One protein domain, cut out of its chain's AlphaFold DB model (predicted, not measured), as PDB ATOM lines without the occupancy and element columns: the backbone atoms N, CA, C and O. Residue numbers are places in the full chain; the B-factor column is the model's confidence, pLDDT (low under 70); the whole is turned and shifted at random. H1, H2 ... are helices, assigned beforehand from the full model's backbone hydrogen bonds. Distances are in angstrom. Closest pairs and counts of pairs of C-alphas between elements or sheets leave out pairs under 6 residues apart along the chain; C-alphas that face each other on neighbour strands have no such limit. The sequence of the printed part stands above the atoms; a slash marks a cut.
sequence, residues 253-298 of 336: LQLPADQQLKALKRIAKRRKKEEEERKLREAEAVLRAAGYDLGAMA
ATOM      1  N   LEU A 253     117.421  48.940  71.000       88.00
ATOM      2  CA  LEU A 253     118.148  49.954  71.771       88.00
ATOM      3  C   LEU A 253     117.408  51.302  71.849       88.00
ATOM      4  O   LEU A 253     117.602  52.044  72.810       88.00
ATOM      5  N   GLN A 254     116.525  51.599  70.892       91.12
ATOM      6  CA  GLN A 254     115.732  52.833  70.852       91.12
ATOM      7  C   GLN A 254     114.424  52.765  71.670       91.12
ATOM      8  O   GLN A 254     113.807  53.802  71.914       91.12
ATOM      9  N   LEU A 255     113.976  51.581  72.117       91.25
ATOM     10  CA  LEU A 255     112.779  51.469  72.964       91.25
ATOM     11  C   LEU A 255     113.097  51.665  74.460       91.25
ATOM     12  O   LEU A 255     114.144  51.216  74.926       91.25
ATOM     13  N   PRO A 256     112.155  52.204  75.262       92.31
ATOM     14  CA  PRO A 256     112.239  52.173  76.723       92.31
ATOM     15  C   PRO A 256     112.348  50.739  77.266       92.31
ATOM     16  O   PRO A 256     111.709  49.829  76.730       92.31
ATOM     17  N   ALA A 257     113.087  50.537  78.363       88.94
ATOM     18  CA  ALA A 257     113.408  49.215  78.928       88.94
ATOM     19  C   ALA A 257     112.186  48.283  79.119       88.94
ATOM     20  O   ALA A 257     112.222  47.110  78.735       88.94
ATOM     21  N   ASP A 258     111.059  48.815  79.604       86.88
ATOM     22  CA  ASP A 258     109.801  48.067  79.780       86.88
ATOM     23  C   ASP A 258     109.244  47.494  78.461       86.88
ATOM     24  O   ASP A 258     108.562  46.464  78.432       86.88
ATOM     25  N   GLN A 259     109.531  48.164  77.343       91.38
ATOM     26  CA  GLN A 259     109.125  47.751  76.004       91.38
ATOM     27  C   GLN A 259     110.160  46.822  75.351       91.38
ATOM     28  O   GLN A 259     109.756  45.909  74.627       91.38
ATOM     29  N   GLN A 260     111.455  46.968  75.667       91.88
ATOM     30  CA  GLN A 260     112.530  46.088  75.181       91.88
ATOM     31  C   GLN A 260     112.257  44.618  75.520       91.88
ATOM     32  O   GLN A 260     112.246  43.768  74.631       91.88
ATOM     33  N   LEU A 261     111.913  44.305  76.777       88.44
ATOM     34  CA  LEU A 261     111.568  42.936  77.199       88.44
ATOM     35  C   LEU A 261     110.363  42.355  76.438       88.44
ATOM     36  O   LEU A 261     110.287  41.147  76.191       88.44
ATOM     37  N   LYS A 262     109.402  43.202  76.055       91.69
ATOM     38  CA  LYS A 262     108.208  42.801  75.300       91.69
ATOM     39  C   LYS A 262     108.513  42.600  73.814       91.69
ATOM     40  O   LYS A 262     107.939  41.699  73.201       91.69
ATOM     41  N   ALA A 263     109.415  43.400  73.251       89.69
ATOM     42  CA  ALA A 263     109.921  43.256  71.891       89.69
ATOM     43  C   ALA A 263     110.824  42.014  71.757       89.69
ATOM     44  O   ALA A 263     110.551  41.172  70.905       89.69
ATOM     45  N   LEU A 264     111.773  41.799  72.675       90.44
ATOM     46  CA  LEU A 264     112.600  40.585  72.753       90.44
ATOM     47  C   LEU A 264     111.751  39.307  72.813       90.44
ATOM     48  O   LEU A 264     111.971  38.383  72.035       90.44
ATOM     49  N   LYS A 265     110.710  39.266  73.658       92.44
ATOM     50  CA  LYS A 265     109.776  38.120  73.716       92.44
ATOM     51  C   LYS A 265     109.012  37.890  72.404       92.44
ATOM     52  O   LYS A 265     108.655  36.752  72.108       92.44
ATOM     53  N   ARG A 266     108.750  38.938  71.612       90.31
ATOM     54  CA  ARG A 266     108.137  38.816  70.276       90.31
ATOM     55  C   ARG A 266     109.138  38.295  69.244       90.31
ATOM     56  O   ARG A 266     108.775  37.388  68.504       90.31
ATOM     57  N   ILE A 267     110.369  38.806  69.238       90.12
ATOM     58  CA  ILE A 267     111.448  38.364  68.340       90.12
ATOM     59  C   ILE A 267     111.803  36.898  68.620       90.12
ATOM     60  O   ILE A 267     111.778  36.082  67.705       90.12
ATOM     61  N   ALA A 268     111.994  36.515  69.886       90.44
ATOM     62  CA  ALA A 268     112.232  35.124  70.277       90.44
ATOM     63  C   ALA A 268     111.079  34.191  69.857       90.44
ATOM     64  O   ALA A 268     111.313  33.100  69.341       90.44
ATOM     65  N   LYS A 269     109.819  34.633  70.006       94.50
ATOM     66  CA  LYS A 269     108.655  33.872  69.527       94.50
ATOM     67  C   LYS A 269     108.599  33.774  67.996       94.50
ATOM     68  O   LYS A 269     108.162  32.746  67.485       94.50
ATOM     69  N   ARG A 270     109.018  34.819  67.272       91.00
ATOM     70  CA  ARG A 270     109.116  34.824  65.804       91.00
ATOM     71  C   ARG A 270     110.175  33.828  65.335       91.00
ATOM     72  O   ARG A 270     109.822  32.943  64.569       91.00
ATOM     73  N   ARG A 271     111.398  33.902  65.876       90.50
ATOM     74  CA  ARG A 271     112.498  32.976  65.553       90.50
ATOM     75  C   ARG A 271     112.136  31.527  65.867       90.50
ATOM     76  O   ARG A 271     112.264  30.683  64.996       90.50
ATOM     77  N   LYS A 272     111.543  31.248  67.036       93.88
ATOM     78  CA  LYS A 272     111.052  29.895  67.352       93.88
ATOM     79  C   LYS A 272     110.011  29.388  66.338       93.88
ATOM     80  O   LYS A 272     110.087  28.238  65.926       93.88
ATOM     81  N   LYS A 273     109.062  30.233  65.908       95.50
ATOM     82  CA  LYS A 273     108.088  29.858  64.865       95.50
ATOM     83  C   LYS A 273     108.780  29.593  63.522       95.50
ATOM     84  O   LYS A 273     108.398  28.669  62.818       95.50
ATOM     85  N   GLU A 274     109.768  30.404  63.166       91.75
ATOM     86  CA  GLU A 274     110.535  30.286  61.922       91.75
ATOM     87  C   GLU A 274     111.414  29.025  61.905       91.75
ATOM     88  O   GLU A 274     111.462  28.329  60.897       91.75
ATOM     89  N   GLU A 275     112.016  28.652  63.037       92.06
ATOM     90  CA  GLU A 275     112.713  27.373  63.226       92.06
ATOM     91  C   GLU A 275     111.762  26.169  63.141       92.06
ATOM     92  O   GLU A 275     112.096  25.168  62.511       92.06
ATOM     93  N   GLU A 276     110.572  26.250  63.748       92.94
ATOM     94  CA  GLU A 276     109.528  25.219  63.636       92.94
ATOM     95  C   GLU A 276     109.037  25.071  62.183       92.94
ATOM     96  O   GLU A 276     108.905  23.956  61.682       92.94
ATOM     97  N   GLU A 277     108.827  26.185  61.478       92.81
ATOM     98  CA  GLU A 277     108.414  26.223  60.070       92.81
ATOM     99  C   GLU A 277     109.515  25.704  59.133       92.81
ATOM    100  O   GLU A 277     109.238  24.929  58.216       92.81
ATOM    101  N   ARG A 278     110.780  26.041  59.409       93.62
ATOM    102  CA  ARG A 278     111.946  25.502  58.705       93.62
ATOM    103  C   ARG A 278     112.079  23.993  58.906       93.62
ATOM    104  O   ARG A 278     112.223  23.281  57.918       93.62
ATOM    105  N   LYS A 279     111.953  23.493  60.141       95.31
ATOM    106  CA  LYS A 279     111.964  22.048  60.437       95.31
ATOM    107  C   LYS A 279     110.818  21.310  59.747       95.31
ATOM    108  O   LYS A 279     111.031  20.226  59.215       95.31
ATOM    109  N   LEU A 280     109.620  21.899  59.704       92.00
ATOM    110  CA  LEU A 280     108.492  21.348  58.945       92.00
ATOM    111  C   LEU A 280     108.788  21.295  57.441       92.00
ATOM    112  O   LEU A 280     108.480  20.293  56.804       92.00
ATOM    113  N   ARG A 281     109.422  22.330  56.878       91.25
ATOM    114  CA  ARG A 281     109.804  22.382  55.460       91.25
ATOM    115  C   ARG A 281     110.925  21.398  55.110       91.25
ATOM    116  O   ARG A 281     110.880  20.789  54.046       91.25
ATOM    117  N   GLU A 282     111.900  21.216  55.996       94.00
ATOM    118  CA  GLU A 282     112.957  20.204  55.872       94.00
ATOM    119  C   GLU A 282     112.356  18.785  55.950       94.00
ATOM    120  O   GLU A 282     112.637  17.955  55.087       94.00
ATOM    121  N   ALA A 283     111.437  18.529  56.888       94.00
ATOM    122  CA  ALA A 283     110.704  17.263  56.970       94.00
ATOM    123  C   ALA A 283     109.809  17.004  55.739       94.00
ATOM    124  O   ALA A 283     109.778  15.887  55.226       94.00
ATOM    125  N   GLU A 284     109.120  18.026  55.218       91.38
ATOM    126  CA  GLU A 284     108.344  17.925  53.975       91.38
ATOM    127  C   GLU A 284     109.250  17.629  52.770       91.38
ATOM    128  O   GLU A 284     108.894  16.812  51.922       91.38
ATOM    129  N   ALA A 285     110.435  18.245  52.697       92.38
ATOM    130  CA  ALA A 285     111.408  17.978  51.641       92.38
ATOM    131  C   ALA A 285     111.934  16.534  51.695       92.38
ATOM    132  O   ALA A 285     112.008  15.885  50.652       92.38
ATOM    133  N   VAL A 286     112.222  16.003  52.890       95.94
ATOM    134  CA  VAL A 286     112.615  14.595  53.087       95.94
ATOM    135  C   VAL A 286     111.486  13.641  52.687       95.94
ATOM    136  O   VAL A 286     111.728  12.688  51.947       95.94
ATOM    137  N   LEU A 287     110.242  13.908  53.099       90.69
ATOM    138  CA  LEU A 287     109.085  13.091  52.712       90.69
ATOM    139  C   LEU A 287     108.832  13.131  51.197       90.69
ATOM    140  O   LEU A 287     108.624  12.081  50.588       90.69
ATOM    141  N   ARG A 288     108.933  14.308  50.569       89.06
ATOM    142  CA  ARG A 288     108.821  14.467  49.112       89.06
ATOM    143  C   ARG A 288     109.941  13.727  48.372       89.06
ATOM    144  O   ARG A 288     109.657  13.073  47.372       89.06
ATOM    145  N   ALA A 289     111.179  13.775  48.867       90.94
ATOM    146  CA  ALA A 289     112.305  13.020  48.309       90.94
ATOM    147  C   ALA A 289     112.119  11.497  48.449       90.94
ATOM    148  O   ALA A 289     112.494  10.748  47.551       90.94
ATOM    149  N   ALA A 290     111.468  11.042  49.524       91.81
ATOM    150  CA  ALA A 290     111.053   9.652  49.721       91.81
ATOM    151  C   ALA A 290     109.793   9.246  48.915       91.81
ATOM    152  O   ALA A 290     109.285   8.142  49.092       91.81
ATOM    153  N   GLY A 291     109.268  10.119  48.045       89.56
ATOM    154  CA  GLY A 291     108.096   9.850  47.201       89.56
ATOM    155  C   GLY A 291     106.732  10.071  47.872       89.56
ATOM    156  O   GLY A 291     105.699   9.829  47.247       89.56
ATOM    157  N   TYR A 292     106.692  10.562  49.113       84.06
ATOM    158  CA  TYR A 292     105.457  10.861  49.840       84.06
ATOM    159  C   TYR A 292     105.030  12.319  49.630       84.06
ATOM    160  O   TYR A 292     105.391  13.209  50.403       84.06
ATOM    161  N   ASP A 293     104.211  12.579  48.605       80.31
ATOM    162  CA  ASP A 293     103.597  13.899  48.432       80.31
ATOM    163  C   ASP A 293     102.395  14.101  49.374       80.31
ATOM    164  O   ASP A 293     101.271  13.643  49.133       80.31
ATOM    165  N   LEU A 294     102.637  14.846  50.454       72.50
ATOM    166  CA  LEU A 294     101.605  15.265  51.404       72.50
ATOM    167  C   LEU A 294     100.520  16.143  50.755       72.50
ATOM    168  O   LEU A 294      99.392  16.160  51.249       72.50
ATOM    169  N   GLY A 295     100.816  16.835  49.645       70.62
ATOM    170  CA  GLY A 295      99.842  17.625  48.888       70.62
ATOM    171  C   GLY A 295      98.771  16.745  48.241       70.62
ATOM    172  O   GLY A 295      97.576  16.930  48.497       70.62
ATOM    173  N   ALA A 296      99.194  15.734  47.477       64.88
ATOM    174  CA  ALA A 296      98.311  14.715  46.911       64.88
ATOM    175  C   ALA A 296      97.531  13.944  47.994       64.88
ATOM    176  O   ALA A 296      96.311  13.785  47.886       64.88
ATOM    177  N   MET A 297      98.194  13.545  49.087       61.25
ATOM    178  CA  MET A 297      97.536  12.877  50.221       61.25
ATOM    179  C   MET A 297      96.473  13.769  50.886       61.25
ATOM    180  O   MET A 297      95.370  13.304  51.162       61.25
ATOM    181  N   ALA A 298      96.734  15.066  51.092       61.38
ATOM    182  CA  ALA A 298      95.767  16.003  51.676       61.38
ATOM    183  C   ALA A 298      94.609  16.375  50.727       61.38
ATOM    184  O   ALA A 298      93.536  16.788  51.188       61.38
TER     185      ALA A 298
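Overview. This is residues 253 to 298 of the 336 residues of a protein of Tetrabaena socialis (UniProt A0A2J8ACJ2). One long helix, H1, makes nearly the whole length of this model, and a short helix, H2, turns off at one end as a small foot. At the other end residues 253 to 256 hook back before H1 begins. The printed part has 46 residues with two named helices, H1 then H2, and no named strand; the class is all helix. It is an extended rod, with a radius of gyration of the C-alphas of 17.5 A and spans of 52 by 17 by 11 A.

Arrangement. H1, residues 257 to 289, stands free over residues 264 to 283. With residues 284 to 288 alone it touches H2, residues 294 to 298, only at the corner by their tight link. They only just touch, with 3 pairs of C-alphas within 8 A; the closest are those of Arg 288 and Leu 294, 7.6 A apart. In H2 the O i to N i+4 pair is within hydrogen-bond range; in H1 28 of 29 are.

Along the chain. H1 runs 47.4 A from C-alpha 257 at (113.408, 49.215, 78.928) to C-alpha 289 at (112.305, 13.020, 48.309). H2 ends at C-alpha 298, at (95.767, 16.003, 51.676).

Size, cuts and confidence. The C-alphas farthest apart, those of Pro 256 and Gly 291, are 51.8 A apart. The printed part has no cut. Mean pLDDT of the printed part is 88.4; residues 296 to 298 are under 70.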